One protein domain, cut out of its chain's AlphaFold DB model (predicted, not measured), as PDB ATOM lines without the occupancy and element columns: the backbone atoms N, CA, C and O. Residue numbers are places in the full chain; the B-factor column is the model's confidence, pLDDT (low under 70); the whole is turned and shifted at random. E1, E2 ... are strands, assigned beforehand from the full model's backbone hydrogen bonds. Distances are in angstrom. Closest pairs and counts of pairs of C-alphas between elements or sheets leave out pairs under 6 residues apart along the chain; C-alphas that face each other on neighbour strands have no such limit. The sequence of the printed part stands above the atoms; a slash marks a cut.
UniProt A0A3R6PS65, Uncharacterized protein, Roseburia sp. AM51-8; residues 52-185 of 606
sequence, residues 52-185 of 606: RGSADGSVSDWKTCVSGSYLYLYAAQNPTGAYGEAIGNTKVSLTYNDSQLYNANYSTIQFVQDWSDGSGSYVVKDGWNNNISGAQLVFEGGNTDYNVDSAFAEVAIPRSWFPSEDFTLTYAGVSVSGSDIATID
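AT A GLANCE: This is residues 52 to 185 of the 606 residues of an uncharacterized protein of Roseburia sp. AM51-8 (UniProt A0A3R6PS65). Two sheets lie face to face as a sandwich: a twisted sheet of four strands, E1 E2 E7 E6, and a sheet of five, E5 E4 E3 E8 E9, their strands crossed at 35 degrees. The chain changes sheet at the links E2 to E3, E5 to E6 and E7 to E8. The 134 printed residues hold nine named strands, E1 to E9, and no named helix; the class is all strand, with under half of the residues, 54, in named strands, and both sheets are antiparallel. The whole is compact, with a radius of gyration of the C-alphas of 14.7 A and spans of 47 by 33 by 28 A.

HOW THE PARTS SIT: E1, residues 59 to 67, and E2, residues 70 to 77, form a hairpin, with N 63 and O 74 2.8 A apart. E3, residues 91 to 96, E4, residues 108 to 113, and E5, residues 122 to 125, form a meander, each strand the antiparallel neighbour of the one before; N 109 and O 92 are 2.9 A apart, as are N 123 and O 112. E6, residues 136 to 140, and E7, residues 152 to 158, form a hairpin, with N 138 and O 154 at 2.9 A. E7 is also E2's antiparallel neighbour, with N 73 and O 155 at 2.9 A. E8, residues 167 to 171, and E9, residues 174 to 177, form a hairpin, with N 169 and O 176 at 2.8 A; E8 is antiparallel to E3, with N 93 and O 170 at 2.9 A. Between the sheets, the closest C-alphas of E5 and E6 are those of Val 123 and Leu 137, 6.8 A.

IN THESE COORDINATES: E1 begins at C-alpha 59 (120.776, 17.658, 30.844) and is 22.8 A long; E2 is 22.4 A and E7 20.3 A. E9 ends at C-alpha 177 (109.497, 32.666, 24.882).

THE WHOLE: The C-alphas of Gln 100 and Asp 145 are farthest apart, at 48.4 A. The printed part has no cut. The links E2 to E3, E3 to E4 and E6 to E7 are long; pLDDT is under 70 in 38 residues, among them 79 to 89 and 140 to 150.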
ATOM      1  N   ARG A  52     113.393  20.066  23.862       83.56
ATOM      2  CA  ARG A  52     114.371  21.122  23.613       83.56
ATOM      3  C   ARG A  52     115.751  20.584  23.964       83.56
ATOM      4  O   ARG A  52     115.953  19.971  25.010       83.56
ATOM      5  N   GLY A  53     116.707  20.818  23.069       74.00
ATOM      6  CA  GLY A  53     118.099  20.446  23.303       74.00
ATOM      7  C   GLY A  53     118.713  21.202  24.483       74.00
ATOM      8  O   GLY A  53     118.196  22.225  24.935       74.00
ATOM      9  N   SER A  54     119.855  20.705  24.943       80.19
ATOM     10  CA  SER A  54     120.636  21.283  26.034       80.19
ATOM     11  C   SER A  54     121.999  21.778  25.540       80.19
ATOM     12  O   SER A  54     122.630  21.150  24.688       80.19
ATOM     13  N   ALA A  55     122.465  22.896  26.098       78.31
ATOM     14  CA  ALA A  55     123.864  23.324  26.060       78.31
ATOM     15  C   ALA A  55     124.615  22.997  27.373       78.31
ATOM     16  O   ALA A  55     125.829  23.197  27.445       78.31
ATOM     17  N   ASP A  56     123.912  22.488  28.390       77.44
ATOM     18  CA  ASP A  56     124.485  21.948  29.623       77.44
ATOM     19  C   ASP A  56     124.826  20.456  29.455       77.44
ATOM     20  O   ASP A  56     124.071  19.688  28.858       77.44
ATOM     21  N   GLY A  57     125.968  20.029  29.993       73.31
ATOM     22  CA  GLY A  57     126.401  18.636  29.947       73.31
ATOM     23  C   GLY A  57     125.592  17.695  30.846       73.31
ATOM     24  O   GLY A  57     125.614  16.492  30.590       73.31
ATOM     25  N   SER A  58     124.884  18.199  31.866       77.12
ATOM     26  CA  SER A  58     124.102  17.365  32.798       77.12
ATOM     27  C   SER A  58     122.695  17.008  32.304       77.12
ATOM     28  O   SER A  58     122.151  15.975  32.703       77.12
ATOM     29  N   VAL A  59     122.123  17.823  31.414       82.25
ATOM     30  CA  VAL A  59     120.776  17.658  30.844       82.25
ATOM     31  C   VAL A  59     120.899  17.124  29.416       82.25
ATOM     32  O   VAL A  59     121.624  17.707  28.612       82.25
ATOM     33  N   SER A  60     120.210  16.030  29.074       79.88
ATOM     34  CA  SER A  60     120.153  15.541  27.683       79.88
ATOM     35  C   SER A  60     119.192  16.384  26.849       79.88
ATOM     36  O   SER A  60     119.538  16.871  25.771       79.88
ATOM     37  N   ASP A  61     117.993  16.574  27.386       82.44
ATOM     38  CA  ASP A  61     116.912  17.361  26.824       82.44
ATOM     39  C   ASP A  61     115.951  17.809  27.928       82.44
ATOM     40  O   ASP A  61     115.922  17.254  29.029       82.44
ATOM     41  N   TRP A  62     115.171  18.842  27.637       89.69
ATOM     42  CA  TRP A  62     114.171  19.369  28.552       89.69
ATOM     43  C   TRP A  62     112.905  19.768  27.800       89.69
ATOM     44  O   TRP A  62     112.920  20.014  26.594       89.69
ATOM     45  N   LYS A  63     111.784  19.812  28.509       90.56
ATOM     46  CA  LYS A  63     110.461  20.146  27.977       90.56
ATOM     47  C   LYS A  63     109.790  21.128  28.919       90.56
ATOM     48  O   LYS A  63     110.066  21.131  30.115       90.56
ATOM     49  N   THR A  64     108.891  21.944  28.393       91.88
ATOM     50  CA  THR A  64     108.029  22.793  29.214       91.88
ATOM     51  C   THR A  64     106.696  22.993  28.515       91.88
ATOM     52  O   THR A  64     106.641  23.038  27.282       91.88
ATOM     53  N   CYS A  65     105.639  23.054  29.311       86.31
ATOM     54  CA  CYS A  65     104.267  23.283  28.887       86.31
ATOM     55  C   CYS A  65     103.507  23.994  30.012       86.31
ATOM     56  O   CYS A  65     103.940  23.988  31.168       86.31
ATOM     57  N   VAL A  66     102.367  24.584  29.681       81.69
ATOM     58  CA  VAL A  66     101.361  24.991  30.663       81.69
ATOM     59  C   VAL A  66     100.273  23.920  30.683       81.69
ATOM     60  O   VAL A  66      99.863  23.448  29.628       81.69
ATOM     61  N   SER A  67      99.798  23.516  31.858       80.88
ATOM     62  CA  SER A  67      98.590  22.686  31.962       80.88
ATOM     63  C   SER A  67      97.817  23.086  33.218       80.88
ATOM     64  O   SER A  67      98.341  23.054  34.337       80.88
ATOM     65  N   GLY A  68      96.589  23.573  33.024       79.56
ATOM     66  CA  GLY A  68      95.804  24.203  34.083       79.56
ATOM     67  C   GLY A  68      96.543  25.366  34.766       79.56
ATOM     68  O   GLY A  68      97.057  26.286  34.126       79.56
ATOM     69  N   SER A  69      96.597  25.339  36.101       81.62
ATOM     70  CA  SER A  69      97.158  26.426  36.923       81.62
ATOM     71  C   SER A  69      98.690  26.424  37.058       81.62
ATOM     72  O   SER A  69      99.222  27.236  37.819       81.62
ATOM     73  N   TYR A  70      99.405  25.538  36.359       83.19
ATOM     74  CA  TYR A  70     100.849  25.341  36.517       83.19
ATOM     75  C   TYR A  70     101.601  25.440  35.186       83.19
ATOM     76  O   TYR A  70     101.156  24.932  34.158       83.19
ATOM     77  N   LEU A  71     102.787  26.050  35.240       91.88
ATOM     78  CA  LEU A  71     103.839  25.844  34.252       91.88
ATOM     79  C   LEU A  71     104.671  24.645  34.700       91.88
ATOM     80  O   LEU A  71     105.214  24.643  35.809       91.88
ATOM     81  N   TYR A  72     104.787  23.645  33.836       90.94
ATOM     82  CA  TYR A  72     105.582  22.455  34.086       90.94
ATOM     83  C   TYR A  72     106.928  22.518  33.360       90.94
ATOM     84  O   TYR A  72     107.036  23.028  32.240       90.94
ATOM     85  N   LEU A  73     107.958  21.949  33.983       92.25
ATOM     86  CA  LEU A  73     109.283  21.728  33.407       92.25
ATOM     87  C   LEU A  73     109.680  20.265  33.622       92.25
ATOM     88  O   LEU A  73     109.682  19.790  34.754       92.25
ATOM     89  N   TYR A  74     110.084  19.591  32.550       90.06
ATOM     90  CA  TYR A  74     110.732  18.283  32.592       90.06
ATOM     91  C   TYR A  74     112.188  18.426  32.161       90.06
ATOM     92  O   TYR A  74     112.474  19.123  31.185       90.06
ATOM     93  N   ALA A  75     113.105  17.754  32.850       88.38
ATOM     94  CA  ALA A  75     114.524  17.730  32.503       88.38
ATOM     95  C   ALA A  75     115.074  16.303  32.594       88.38
ATOM     96  O   ALA A  75     115.178  15.739  33.684       88.38
ATOM     97  N   ALA A  76     115.446  15.729  31.449       83.06
ATOM     98  CA  ALA A  76     116.081  14.420  31.375       83.06
ATOM     99  C   ALA A  76     117.581  14.516  31.667       83.06
ATOM    100  O   ALA A  76     118.276  15.436  31.220       83.06
ATOM    101  N   GLN A  77     118.091  13.541  32.412       77.75
ATOM    102  CA  GLN A  77     119.498  13.455  32.751       77.75
ATOM    103  C   GLN A  77     120.325  12.850  31.614       77.75
ATOM    104  O   GLN A  77     119.965  11.848  31.003       77.75
ATOM    105  N   ASN A  78     121.500  13.433  31.377       74.44
ATOM    106  CA  ASN A  78     122.479  12.864  30.464       74.44
ATOM    107  C   ASN A  78     123.048  11.547  31.050       74.44
ATOM    108  O   ASN A  78     123.562  11.587  32.173       74.44
ATOM    109  N   PRO A  79     123.046  10.406  30.323       65.06
ATOM    110  CA  PRO A  79     123.427   9.083  30.857       65.06
ATOM    111  C   PRO A  79     124.850   8.953  31.430       65.06
ATOM    112  O   PRO A  79     125.200   7.947  32.038       65.06
ATOM    113  N   THR A  80     125.714   9.949  31.220       62.47
ATOM    114  CA  THR A  80     127.076   9.993  31.777       62.47
ATOM    115  C   THR A  80     127.212  10.839  33.049       62.47
ATOM    116  O   THR A  80     128.320  10.935  33.573       62.47
ATOM    117  N   GLY A  81     126.138  11.490  33.511       62.03
ATOM    118  CA  GLY A  81     126.120  12.315  34.725       62.03
ATOM    119  C   GLY A  81     125.836  11.522  36.006       62.03
ATOM    120  O   GLY A  81     125.452  10.355  35.964       62.03
ATOM    121  N   ALA A  82     126.010  12.158  37.164       64.50
ATOM    122  CA  ALA A  82     125.677  11.590  38.471       64.50
ATOM    123  C   ALA A  82     124.224  11.905  38.869       64.50
ATOM    124  O   ALA A  82     123.779  13.042  38.735       64.50
ATOM    125  N   TYR A  83     123.484  10.906  39.366       63.38
ATOM    126  CA  TYR A  83     122.058  10.997  39.734       63.38
ATOM    127  C   TYR A  83     121.672  12.340  40.387       63.38
ATOM    128  O   TYR A  83     122.191  12.696  41.447       63.38
ATOM    129  N   GLY A  84     120.759  13.076  39.745       63.50
ATOM    130  CA  GLY A  84     120.261  14.376  40.212       63.50
ATOM    131  C   GLY A  84     120.920  15.604  39.572       63.50
ATOM    132  O   GLY A  84     120.369  16.695  39.686       63.50
ATOM    133  N   GLU A  85     122.041  15.474  38.853       68.38
ATOM    134  CA  GLU A  85     122.744  16.615  38.224       68.38
ATOM    135  C   GLU A  85     121.902  17.404  37.203       68.38
ATOM    136  O   GLU A  85     122.178  18.582  36.973       68.38
ATOM    137  N   ALA A  86     120.864  16.798  36.617       63.66
ATOM    138  CA  ALA A  86     119.979  17.458  35.651       63.66
ATOM    139  C   ALA A  86     119.183  18.636  36.242       63.66
ATOM    140  O   ALA A  86     118.752  19.508  35.492       63.66
ATOM    141  N   ILE A  87     118.996  18.666  37.569       69.38
ATOM    142  CA  ILE A  87     118.373  19.774  38.319       69.38
ATOM    143  C   ILE A  87     119.196  20.243  39.529       69.38
ATOM    144  O   ILE A  87     118.947  21.317  40.065       69.38
ATOM    145  N   GLY A  88     120.184  19.474  39.988       65.31
ATOM    146  CA  GLY A  88     120.885  19.714  41.248       65.31
ATOM    147  C   GLY A  88     121.635  21.047  41.297       65.31
ATOM    148  O   GLY A  88     122.767  21.144  40.830       65.31
ATOM    149  N   ASN A  89     121.041  22.056  41.942       63.41
ATOM    150  CA  ASN A  89     121.520  23.445  41.989       63.41
ATOM    151  C   ASN A  89     121.533  24.166  40.625       63.41
ATOM    152  O   ASN A  89     122.204  25.195  40.485       63.41
ATOM    153  N   THR A  90     120.785  23.671  39.633       77.44
ATOM    154  CA  THR A  90     120.559  24.396  38.375       77.44
ATOM    155  C   THR A  90     119.519  25.507  38.574       77.44
ATOM    156  O   THR A  90     118.887  25.640  39.632       77.44
ATOM    157  N   LYS A  91     119.389  26.380  37.569       86.94
ATOM    158  CA  LYS A  91     118.494  27.541  37.606       86.94
ATOM    159  C   LYS A  91     117.801  27.735  36.267       86.94
ATOM    160  O   LYS A  91     118.434  27.615  35.220       86.94
ATOM    161  N   VAL A  92     116.529  28.107  36.326       91.25
ATOM    162  CA  VAL A  92     115.785  28.685  35.207       91.25
ATOM    163  C   VAL A  92     115.893  30.201  35.327       91.25
ATOM    164  O   VAL A  92     115.611  30.755  36.390       91.25
ATOM    165  N   SER A  93     116.284  30.879  34.253       91.56
ATOM    166  CA  SER A  93     116.279  32.345  34.183       91.56
ATOM    167  C   SER A  93     115.017  32.823  33.474       91.56
ATOM    168  O   SER A  93     114.648  32.258  32.446       91.56
ATOM    169  N   LEU A  94     114.382  33.867  34.006       89.88
ATOM    170  CA  LEU A  94     113.174  34.480  33.455       89.88
ATOM    171  C   LEU A  94     113.465  35.951  33.138       89.88
ATOM    172  O   LEU A  94     113.895  36.706  34.013       89.88
ATOM    173  N   THR A  95     113.238  36.353  31.889       84.69
ATOM    174  CA  THR A  95     113.433  37.734  31.420       84.69
ATOM    175  C   THR A  95     112.099  38.298  30.956       84.69
ATOM    176  O   THR A  95     111.564  37.822  29.965       84.69
ATOM    177  N   TYR A  96     111.573  39.309  31.642       78.06
ATOM    178  CA  TYR A  96     110.340  40.002  31.253       78.06
ATOM    179  C   TYR A  96     110.656  41.169  30.312       78.06
ATOM    180  O   TYR A  96     111.666  41.851  30.508       78.06
ATOM    181  N   ASN A  97     109.792  41.424  29.326       66.88
ATOM    182  CA  ASN A  97     109.964  42.558  28.408       66.88
ATOM    183  C   ASN A  97     109.727  43.911  29.101       66.88
ATOM    184  O   ASN A  97     110.375  44.905  28.765       66.88
ATOM    185  N   ASP A  98     108.855  43.958  30.116       70.69
ATOM    186  CA  ASP A  98     108.746  45.130  30.984       70.69
ATOM    187  C   ASP A  98     109.932  45.207  31.958       70.69
ATOM    188  O   ASP A  98     110.047  44.456  32.930       70.69
ATOM    189  N   SER A  99     110.789  46.201  31.731       56.94
ATOM    190  CA  SER A  99     111.911  46.552  32.606       56.94
ATOM    191  C   SER A  99     111.531  46.845  34.070       56.94
ATOM    192  O   SER A  99     112.400  46.741  34.937       56.94
ATOM    193  N   GLN A 100     110.271  47.183  34.380       55.44
ATOM    194  CA  GLN A 100     109.798  47.353  35.762       55.44
ATOM    195  C   GLN A 100     109.490  46.022  36.463       55.44
ATOM    196  O   GLN A 100     109.545  45.956  37.692       55.44
ATOM    197  N   LEU A 101     109.250  44.946  35.704       56.75
ATOM    198  CA  LEU A 101     109.088  43.585  36.222       56.75
ATOM    199  C   LEU A 101     110.428  42.867  36.459       56.75
ATOM    200  O   LEU A 101     110.444  41.762  37.006       56.75
ATOM    201  N   TYR A 102     111.564  43.496  36.127       55.69
ATOM    202  CA  TYR A 102     112.901  42.978  36.432       55.69
ATOM    203  C   TYR A 102     113.212  43.061  37.941       55.69
ATOM    204  O   TYR A 102     113.957  43.912  38.429       55.69
ATOM    205  N   ASN A 103     112.619  42.138  38.695       65.56
ATOM    206  CA  ASN A 103     112.849  41.924  40.115       65.56
ATOM    207  C   ASN A 103     113.439  40.525  40.323       65.56
ATOM    208  O   ASN A 103     112.905  39.535  39.823       65.56
ATOM    209  N   ALA A 104     114.510  40.439  41.112       59.62
ATOM    210  CA  ALA A 104     115.196  39.185  41.402       59.62
ATOM    211  C   ALA A 104     114.329  38.131  42.123       59.62
ATOM    212  O   ALA A 104     114.726  36.976  42.138       59.62
ATOM    213  N   ASN A 105     113.147  38.471  42.651       68.06
ATOM    214  CA  ASN A 105     112.158  37.452  43.033       68.06
ATOM    215  C   ASN A 105     111.693  36.626  41.824       68.06
ATOM    216  O   ASN A 105     111.753  35.406  41.856       68.06
ATOM    217  N   TYR A 106     111.277  37.283  40.743       75.12
ATOM    218  CA  TYR A 106     110.589  36.629  39.625       75.12
ATOM    219  C   TYR A 106     111.516  36.290  38.454       75.12
ATOM    220  O   TYR A 106     111.160  35.489  37.604       75.12
ATOM    221  N   SER A 107     112.732  36.844  38.407       80.44
ATOM    222  CA  SER A 107     113.676  36.611  37.304       80.44
ATOM    223  C   SER A 107     114.417  35.266  37.362       80.44
ATOM    224  O   SER A 107     115.306  35.010  36.542       80.44
ATOM    225  N   THR A 108     114.182  34.423  38.372       87.50
ATOM    226  CA  THR A 108     114.921  33.164  38.547       87.50
ATOM    227  C   THR A 108     114.134  32.142  39.360       87.50
ATOM    228  O   THR A 108     113.712  32.441  40.475       87.50
ATOM    229  N   ILE A 109     114.050  30.912  38.851       91.19
ATOM    230  CA  ILE A 109     113.641  29.724  39.614       91.19
ATOM    231  C   ILE A 109     114.896  28.886  39.888       91.19
ATOM    232  O   ILE A 109     115.750  28.725  39.014       91.19
ATOM    233  N   GLN A 110     115.045  28.378  41.108       88.88
ATOM    234  CA  GLN A 110     116.209  27.618  41.568       88.88
ATOM    235  C   GLN A 110     115.766  26.271  42.136       88.88
ATOM    236  O   GLN A 110     114.809  26.215  42.911       88.88
ATOM    237  N   PHE A 111     116.496  25.207  41.811       86.69
ATOM    238  CA  PHE A 111     116.259  23.873  42.361       86.69
ATOM    239  C   PHE A 111     117.348  23.572  43.387       86.69
ATOM    240  O   PHE A 111     118.494  23.281  43.047       86.69
ATOM    241  N   VAL A 112     117.010  23.734  44.664       80.31
ATOM    242  CA  VAL A 112     117.982  23.712  45.763       80.31
ATOM    243  C   VAL A 112     117.759  22.471  46.604       80.31
ATOM    244  O   VAL A 112     116.626  22.169  46.967       80.31
ATOM    245  N   GLN A 113     118.834  21.760  46.942       78.69
ATOM    246  CA  GLN A 113     118.749  20.677  47.913       78.69
ATOM    247  C   GLN A 113     118.624  21.269  49.322       78.69
ATOM    248  O   GLN A 113     119.562  21.910  49.805       78.69
ATOM    249  N   ASP A 114     117.482  21.076  49.978       73.94
ATOM    250  CA  ASP A 114     117.292  21.461  51.371       73.94
ATOM    251  C   ASP A 114     117.611  20.287  52.304       73.94
ATOM    252  O   ASP A 114     117.197  19.148  52.103       73.94
ATOM    253  N   TRP A 115     118.383  20.591  53.341       75.75
ATOM    254  CA  TRP A 115     118.803  19.661  54.386       75.75
ATOM    255  C   TRP A 115     118.167  20.005  55.741       75.75
ATOM    256  O   TRP A 115     118.539  19.418  56.758       75.75
ATOM    257  N   SER A 116     117.228  20.960  55.779       72.69
ATOM    258  CA  SER A 116     116.580  21.463  56.998       72.69
ATOM    259  C   SER A 116     115.811  20.395  57.792       72.69
ATOM    260  O   SER A 116     115.758  20.471  59.020       72.69
ATOM    261  N   ASP A 117     115.282  19.376  57.113       68.25
ATOM    262  CA  ASP A 117     114.594  18.206  57.676       68.25
ATOM    263  C   ASP A 117     115.502  16.960  57.812       68.25
ATOM    264  O   ASP A 117     115.095  15.942  58.375       68.25
ATOM    265  N   GLY A 118     116.738  17.034  57.307       65.38
ATOM    266  CA  GLY A 118     117.690  15.924  57.238       65.38
ATOM    267  C   GLY A 118     117.455  14.907  56.110       65.38
ATOM    268  O   GLY A 118     118.198  13.927  56.059       65.38
ATOM    269  N   SER A 119     116.477  15.112  55.218       65.38
ATOM    270  CA  SER A 119     116.193  14.208  54.090       65.38
ATOM    271  C   SER A 119     117.038  14.502  52.847       65.38
ATOM    272  O   SER A 119     117.329  13.585  52.078       65.38
ATOM    273  N   GLY A 120     117.458  15.757  52.657       65.38
ATOM    274  CA  GLY A 120     118.148  16.186  51.438       65.38
ATOM    275  C   GLY A 120     117.204  16.324  50.237       65.38
ATOM    276  O   GLY A 120     117.642  16.128  49.102       65.38
ATOM    277  N   SER A 121     115.919  16.602  50.479       69.75
ATOM    278  CA  SER A 121     114.907  16.809  49.437       69.75
ATOM    279  C   SER A 121     115.171  18.074  48.619       69.75
ATOM    280  O   SER A 121     115.693  19.068  49.121       69.75
ATOM    281  N   TYR A 122     114.784  18.061  47.344       76.62
ATOM    282  CA  TYR A 122     114.859  19.249  46.495       76.62
ATOM    283  C   TYR A 122     113.632  20.140  46.693       76.62
ATOM    284  O   TYR A 122     112.502  19.661  46.743       76.62
ATOM    285  N   VAL A 123     113.865  21.448  46.781       83.06
ATOM    286  CA  VAL A 123     112.827  22.478  46.888       83.06
ATOM    287  C   VAL A 123     112.968  23.505  45.770       83.06
ATOM    288  O   VAL A 123     114.078  23.858  45.359       83.06
ATOM    289  N   VAL A 124     111.828  24.005  45.297       89.25
ATOM    290  CA  VAL A 124     111.752  25.043  44.265       89.25
ATOM    291  C   VAL A 124     111.763  26.419  44.927       89.25
ATOM    292  O   VAL A 124     110.961  26.701  45.824       89.25
ATOM    293  N   LYS A 125     112.684  27.281  44.496       88.44
ATOM    294  CA  LYS A 125     112.935  28.583  45.118       88.44
ATOM    295  C   LYS A 125     112.995  29.735  44.131       88.44
ATOM    296  O   LYS A 125     113.351  29.550  42.972       88.44
ATOM    297  N   ASP A 126     112.697  30.927  44.630       88.50
ATOM    298  CA  ASP A 126     112.836  32.183  43.900       88.50
ATOM    299  C   ASP A 126     114.299  32.673  43.847       88.50
ATOM    300  O   ASP A 126     115.219  32.083  44.436       88.50
ATOM    301  N   GLY A 127     114.552  33.782  43.147       83.31
ATOM    302  CA  GLY A 127     115.895  34.359  43.070       83.31
ATOM    303  C   GLY A 127     116.404  35.012  44.367       83.31
ATOM    304  O   GLY A 127     117.600  35.304  44.455       83.31
ATOM    305  N   TRP A 128     115.558  35.179  45.392       85.75
ATOM    306  CA  TRP A 128     115.928  35.590  46.755       85.75
ATOM    307  C   TRP A 128     116.078  34.401  47.730       85.75
ATOM    308  O   TRP A 128     116.361  34.621  48.909       85.75
ATOM    309  N   ASN A 129     115.995  33.151  47.243       84.31
ATOM    310  CA  ASN A 129     116.122  31.901  48.010       84.31
ATOM    311  C   ASN A 129     114.954  31.632  48.997       84.31
ATOM    312  O   ASN A 129     115.092  30.809  49.914       84.31
ATOM    313  N   ASN A 130     113.789  32.254  48.780       86.62
ATOM    314  CA  ASN A 130     112.526  31.857  49.413       86.62
ATOM    315  C   ASN A 130     111.904  30.673  48.655       86.62
ATOM    316  O   ASN A 130     112.142  30.500  47.462       86.62
ATOM    317  N   ASN A 131     111.082  29.867  49.329       86.44
ATOM    318  CA  ASN A 131     110.352  28.775  48.678       86.44
ATOM    319  C   ASN A 131     109.204  29.341  47.830       86.44
ATOM    320  O   ASN A 131     108.445  30.185  48.312       86.44
ATOM    321  N   ILE A 132     109.032  28.840  46.603       88.25
ATOM    322  CA  ILE A 132     107.864  29.181  45.783       88.25
ATOM    323  C   ILE A 132     106.655  28.416  46.338       88.25
ATOM    324  O   ILE A 132     106.589  27.191  46.264       88.25
ATOM    325  N   SER A 133     105.707  29.140  46.936       85.81
ATOM    326  CA  SER A 133     104.513  28.536  47.537       85.81
ATOM    327  C   SER A 133     103.685  27.800  46.485       85.81
ATOM    328  O   SER A 133     103.317  28.389  45.476       85.81
ATOM    329  N   GLY A 134     103.362  26.531  46.746       80.56
ATOM    330  CA  GLY A 134     102.588  25.679  45.839       80.56
ATOM    331  C   GLY A 134     103.406  25.009  44.730       80.56
ATOM    332  O   GLY A 134     102.859  24.163  44.037       80.56
ATOM    333  N   ALA A 135     104.694  25.327  44.571       87.12
ATOM    334  CA  ALA A 135     105.536  24.626  43.609       87.12
ATOM    335  C   ALA A 135     105.819  23.179  44.041       87.12
ATOM    336  O   ALA A 135     105.995  22.886  45.225       87.12
ATOM    337  N   GLN A 136     105.887  22.288  43.055       86.50
ATOM    338  CA  GLN A 136     106.133  20.856  43.219       86.50
ATOM    339  C   GLN A 136     107.403  20.471  42.461       86.50
ATOM    340  O   GLN A 136     107.730  21.084  41.445       86.50
ATOM    341  N   LEU A 137     108.121  19.466  42.957       84.75
ATOM    342  CA  LEU A 137     109.270  18.877  42.278       84.75
ATOM    343  C   LEU A 137     109.327  17.387  42.608       84.75
ATOM    344  O   LEU A 137     109.353  17.011  43.781       84.75
ATOM    345  N   VAL A 138     109.371  16.558  41.569       78.50
ATOM    346  CA  VAL A 138     109.535  15.104  41.654       78.50
ATOM    347  C   VAL A 138     110.776  14.711  40.851       78.50
ATOM    348  O   VAL A 138     111.071  15.301  39.812       78.50
ATOM    349  N   PHE A 139     111.546  13.745  41.352       72.75
ATOM    350  CA  PHE A 139     112.737  13.228  40.679       72.75
ATOM    351  C   PHE A 139     112.678  11.701  40.652       72.75
ATOM    352  O   PHE A 139     112.672  11.065  41.705       72.75
ATOM    353  N   GLU A 140     112.619  11.123  39.455       67.19
ATOM    354  CA  GLU A 140     112.320   9.705  39.222       67.19
ATOM    355  C   GLU A 140     113.295   9.085  38.208       67.19
ATOM    356  O   GLU A 140     113.990   9.777  37.463       67.19
ATOM    357  N   GLY A 141     113.394   7.753  38.227       51.59
ATOM    358  CA  GLY A 141     114.416   7.004  37.483       51.59
ATOM    359  C   GLY A 141     115.704   6.761  38.295       51.59
ATOM    360  O   GLY A 141     116.637   7.552  38.279       51.59
ATOM    361  N   GLY A 142     115.823   5.655  39.030       38.31
ATOM    362  CA  GLY A 142     114.833   4.588  39.125       38.31
ATOM    363  C   GLY A 142     115.105   3.578  40.237       38.31
ATOM    364  O   GLY A 142     115.993   3.740  41.072       38.31
ATOM    365  N   ASN A 143     114.298   2.520  40.217       39.06
ATOM    366  CA  ASN A 143     114.191   1.487  41.244       39.06
ATOM    367  C   ASN A 143     115.563   0.906  41.675       39.06
ATOM    368  O   ASN A 143     116.208   0.175  40.925       39.06
ATOM    369  N   THR A 144     115.985   1.246  42.898       43.03
ATOM    370  CA  THR A 144     117.090   0.686  43.713       43.03
ATOM    371  C   THR A 144     118.535   0.617  43.177       43.03
ATOM    372  O   THR A 144     119.426   0.471  44.009       43.03
ATOM    373  N   ASP A 145     118.815   0.760  41.877       46.84
ATOM    374  CA  ASP A 145     120.136   0.423  41.289       46.84
ATOM    375  C   ASP A 145     120.903   1.591  40.613       46.84
ATOM    376  O   ASP A 145     121.776   1.356  39.780       46.84
ATOM    377  N   TYR A 146     120.631   2.857  40.970       50.88
ATOM    378  CA  TYR A 146     121.367   4.044  40.463       50.88
ATOM    379  C   TYR A 146     121.471   4.135  38.923       50.88
ATOM    380  O   TYR A 146     122.463   4.630  38.382       50.88
ATOM    381  N   ASN A 147     120.461   3.650  38.196       50.56
ATOM    382  CA  ASN A 147     120.520   3.594  36.741       50.56
ATOM    383  C   ASN A 147     120.218   4.968  36.113       50.56
ATOM    384  O   ASN A 147     119.063   5.324  35.888       50.56
ATOM    385  N   VAL A 148     121.278   5.736  35.852       53.09
ATOM    386  CA  VAL A 148     121.237   7.108  35.310       53.09
ATOM    387  C   VAL A 148     120.730   7.205  33.867       53.09
ATOM    388  O   VAL A 148     120.371   8.294  33.431       53.09
ATOM    389  N   ASP A 149     120.635   6.080  33.149       54.19
ATOM    390  CA  ASP A 149     120.177   6.004  31.751       54.19
ATOM    391  C   ASP A 149     118.713   6.456  31.542       54.19
ATOM    392  O   ASP A 149     118.289   6.645  30.402       54.19
ATOM    393  N   SER A 150     117.924   6.602  32.616       60.41
ATOM    394  CA  SER A 150     116.514   7.019  32.556       60.41
ATOM    395  C   SER A 150     116.091   7.964  33.691       60.41
ATOM    396  O   SER A 150     114.916   7.968  34.060       60.41
ATOM    397  N   ALA A 151     117.026   8.704  34.292       71.31
ATOM    398  CA  ALA A 151     116.714   9.648  35.366       71.31
ATOM    399  C   ALA A 151     116.151  10.965  34.801       71.31
ATOM    400  O   ALA A 151     116.675  11.499  33.821       71.31
ATOM    401  N   PHE A 152     115.104  11.510  35.418       80.69
ATOM    402  CA  PHE A 152     114.524  12.797  35.035       80.69
ATOM    403  C   PHE A 152     113.903  13.531  36.226       80.69
ATOM    404  O   PHE A 152     113.569  12.947  37.256       80.69
ATOM    405  N   ALA A 153     113.754  14.840  36.055       82.12
ATOM    406  CA  ALA A 153     113.025  15.709  36.961       82.12
ATOM    407  C   ALA A 153     111.720  16.180  36.330       82.12
ATOM    408  O   ALA A 153     111.700  16.504  35.142       82.12
ATOM    409  N   GLU A 154     110.698  16.334  37.160       86.50
ATOM    410  CA  GLU A 154     109.502  17.121  36.887       86.50
ATOM    411  C   GLU A 154     109.391  18.239  37.917       86.50
ATOM    412  O   GLU A 154     109.704  18.062  39.096       86.50
ATOM    413  N   VAL A 155     108.935  19.401  37.468       89.56
ATOM    414  CA  VAL A 155     108.694  20.575  38.301       89.56
ATOM    415  C   VAL A 155     107.370  21.192  37.879       89.56
ATOM    416  O   VAL A 155     107.152  21.382  36.686       89.56
ATOM    417  N   ALA A 156     106.534  21.572  38.842       89.56
ATOM    418  CA  ALA A 156     105.364  22.415  38.621       89.56
ATOM    419  C   ALA A 156     105.557  23.755  39.342       89.56
ATOM    420  O   ALA A 156     105.828  23.779  40.545       89.56
ATOM    421  N   ILE A 157     105.396  24.876  38.638       92.25
ATOM    422  CA  ILE A 157     105.406  26.227  39.214       92.25
ATOM    423  C   ILE A 157     104.020  26.855  39.004       92.25
ATOM    424  O   ILE A 157     103.570  26.912  37.859       92.25
ATOM    425  N   PRO A 158     103.322  27.336  40.054       87.44
ATOM    426  CA  PRO A 158     102.017  27.976  39.891       87.44
ATOM    427  C   PRO A 158     102.099  29.198  38.970       87.44
ATOM    428  O   PRO A 158     102.937  30.073  39.188       87.44
ATOM    429  N   ARG A 159     101.188  29.311  37.992       84.06
ATOM    430  CA  ARG A 159     101.091  30.490  37.104       84.06
ATOM    431  C   ARG A 159     100.930  31.788  37.898       84.06
ATOM    432  O   ARG A 159     101.565  32.785  37.585       84.06
ATOM    433  N   SER A 160     100.187  31.743  39.007       84.44
ATOM    434  CA  SER A 160      99.971  32.874  39.923       84.44
ATOM    435  C   SER A 160     101.224  33.385  40.650       84.44
ATOM    436  O   SER A 160     101.158  34.422  41.310       84.44
ATOM    437  N   TRP A 161     102.363  32.686  40.560       85.81
ATOM    438  CA  TRP A 161     103.651  33.192  41.047       85.81
ATOM    439  C   TRP A 161     104.360  34.097  40.023       85.81
ATOM    440  O   TRP A 161     105.164  34.946  40.417       85.81
ATOM    441  N   PHE A 162     104.064  33.953  38.729       85.88
ATOM    442  CA  PHE A 162     104.646  34.788  37.681       85.88
ATOM    443  C   PHE A 162     103.917  36.150  37.637       85.88
ATOM    444  O   PHE A 162     102.689  36.186  37.622       85.88
ATOM    445  N   PRO A 163     104.634  37.290  37.597       79.19
ATOM    446  CA  PRO A 163     104.027  38.626  37.552       79.19
ATOM    447  C   PRO A 163     103.499  39.016  36.159       79.19
ATOM    448  O   PRO A 163     102.853  40.050  36.016       79.19
ATOM    449  N   SER A 164     103.830  38.231  35.135       79.56
ATOM    450  CA  SER A 164     103.390  38.345  33.745       79.56
ATOM    451  C   SER A 164     103.627  36.995  33.066       79.56
ATOM    452  O   SER A 164     104.533  36.266  33.477       79.56
ATOM    453  N   GLU A 165     102.857  36.682  32.027       72.50
ATOM    454  CA  GLU A 165     103.087  35.515  31.159       72.50
ATOM    455  C   GLU A 165     104.011  35.857  29.969       72.50
ATOM    456  O   GLU A 165     104.585  34.971  29.340       72.50
ATOM    457  N   ASP A 166     104.258  37.153  29.734       78.69
ATOM    458  CA  ASP A 166     105.261  37.655  28.789       78.69
ATOM    459  C   ASP A 166     106.670  37.643  29.415       78.69
ATOM    460  O   ASP A 166     107.174  38.644  29.943       78.69
ATOM    461  N   PHE A 167     107.294  36.465  29.394       82.00
ATOM    462  CA  PHE A 167     108.687  36.238  29.783       82.00
ATOM    463  C   PHE A 167     109.429  35.393  28.751       82.00
ATOM    464  O   PHE A 167     108.849  34.542  28.101       82.00
ATOM    465  N   THR A 168     110.750  35.520  28.666       88.12
ATOM    466  CA  THR A 168     111.618  34.492  28.076       88.12
ATOM    467  C   THR A 168     112.138  33.576  29.178       88.12
ATOM    468  O   THR A 168     112.866  34.027  30.066       88.12
ATOM    469  N   LEU A 169     111.805  32.289  29.106       91.69
ATOM    470  CA  LEU A 169     112.319  31.235  29.975       91.69
ATOM    471  C   LEU A 169     113.601  30.667  29.371       91.69
ATOM    472  O   LEU A 169     113.637  30.272  28.211       91.69
ATOM    473  N   THR A 170     114.676  30.619  30.151       91.00
ATOM    474  CA  THR A 170     115.957  30.047  29.723       91.00
ATOM    475  C   THR A 170     116.392  28.952  30.683       91.00
ATOM    476  O   THR A 170     116.626  29.219  31.863       91.00
ATOM    477  N   TYR A 171     116.540  27.733  30.163       90.44
ATOM    478  CA  TYR A 171     117.006  26.565  30.905       90.44
ATOM    479  C   TYR A 171     118.052  25.787  30.103       90.44
ATOM    480  O   TYR A 171     118.011  25.761  28.877       90.44
ATOM    481  N   ALA A 172     119.037  25.204  30.794       84.69
ATOM    482  CA  ALA A 172     120.147  24.460  30.186       84.69
ATOM    483  C   ALA A 172     120.837  25.188  28.999       84.69
ATOM    484  O   ALA A 172     121.293  24.567  28.041       84.69
ATOM    485  N   GLY A 173     120.886  26.528  29.038       79.50
ATOM    486  CA  GLY A 173     121.465  27.379  27.990       79.50
ATOM    487  C   GLY A 173     120.623  27.552  26.716       79.50
ATOM    488  O   GLY A 173     121.115  28.143  25.757       79.50
ATOM    489  N   VAL A 174     119.374  27.080  26.699       80.94
ATOM    490  CA  VAL A 174     118.409  27.278  25.608       80.94
ATOM    491  C   VAL A 174     117.233  28.113  26.110       80.94
ATOM    492  O   VAL A 174     116.746  27.919  27.223       80.94
ATOM    493  N   SER A 175     116.787  29.056  25.286       87.56
ATOM    494  CA  SER A 175     115.668  29.948  25.593       87.56
ATOM    495  C   SER A 175     114.403  29.548  24.836       87.56
ATOM    496  O   SER A 175     114.464  29.039  23.716       87.56
ATOM    497  N   VAL A 176     113.261  29.811  25.457       80.31
ATOM    498  CA  VAL A 176     111.914  29.719  24.898       80.31
ATOM    499  C   VAL A 176     111.153  30.963  25.350       80.31
ATOM    500  O   VAL A 176     111.256  31.350  26.515       80.31
ATOM    501  N   SER A 177     110.433  31.627  24.451       82.06
ATOM    502  CA  SER A 177     109.497  32.666  24.882       82.06
ATOM    503  C   SER A 177     108.312  31.999  25.583       82.06
ATOM    504  O   SER A 177     107.913  30.911  25.187       82.06
ATOM    505  N   GLY A 178     107.741  32.609  26.619       69.06
ATOM    506  CA  GLY A 178     106.571  32.098  27.344       69.06
ATOM    507  C   GLY A 178     105.392  31.848  26.404       69.06
ATOM    508  O   GLY A 178     104.647  30.895  26.590       69.06
ATOM    509  N   SER A 179     105.337  32.621  25.317       73.06
ATOM    510  CA  SER A 179     104.465  32.429  24.159       73.06
ATOM    511  C   SER A 179     104.612  31.101  23.423       73.06
ATOM    512  O   SER A 179     103.644  30.583  22.886       73.06
ATOM    513  N   ASP A 180     105.825  30.553  23.378       74.38
ATOM    514  CA  ASP A 180     106.165  29.346  22.623       74.38
ATOM    515  C   ASP A 180     106.159  28.102  23.539       74.38
ATOM    516  O   ASP A 180     106.660  27.027  23.171       74.38
ATOM    517  N   ILE A 181     105.659  28.263  24.770       78.00
ATOM    518  CA  ILE A 181     105.378  27.197  25.728       78.00
ATOM    519  C   ILE A 181     103.936  26.756  25.488       78.00
ATOM    520  O   ILE A 181     102.997  27.466  25.823       78.00
ATOM    521  N   ALA A 182     103.763  25.571  24.903       71.38
ATOM    522  CA  ALA A 182     102.441  25.053  24.571       71.38
ATOM    523  C   ALA A 182     101.565  24.874  25.824       71.38
ATOM    524  O   ALA A 182     102.007  24.275  26.811       71.38
ATOM    525  N   THR A 183     100.316  25.330  25.744       72.44
ATOM    526  CA  THR A 183      99.273  25.051  26.737       72.44
ATOM    527  C   THR A 183      98.536  23.760  26.379       72.44
ATOM    528  O   THR A 183      98.184  23.535  25.222       72.44
ATOM    529  N   ILE A 184      98.313  22.903  27.375       69.81
ATOM    530  CA  ILE A 184      97.590  21.634  27.272       69.81
ATOM    531  C   ILE A 184      96.365  21.724  28.186       69.81
ATOM    532  O   ILE A 184      96.435  21.390  29.376       69.81
ATOM    533  N   ASP A 185      95.255  22.203  27.632       55.50
ATOM    534  CA  ASP A 185      93.985  22.322  28.349       55.50
ATOM    535  C   ASP A 185      93.058  21.145  28.023       55.50
ATOM    536  O   ASP A 185      92.205  21.197  27.136       55.50
TER     537      ASP A 185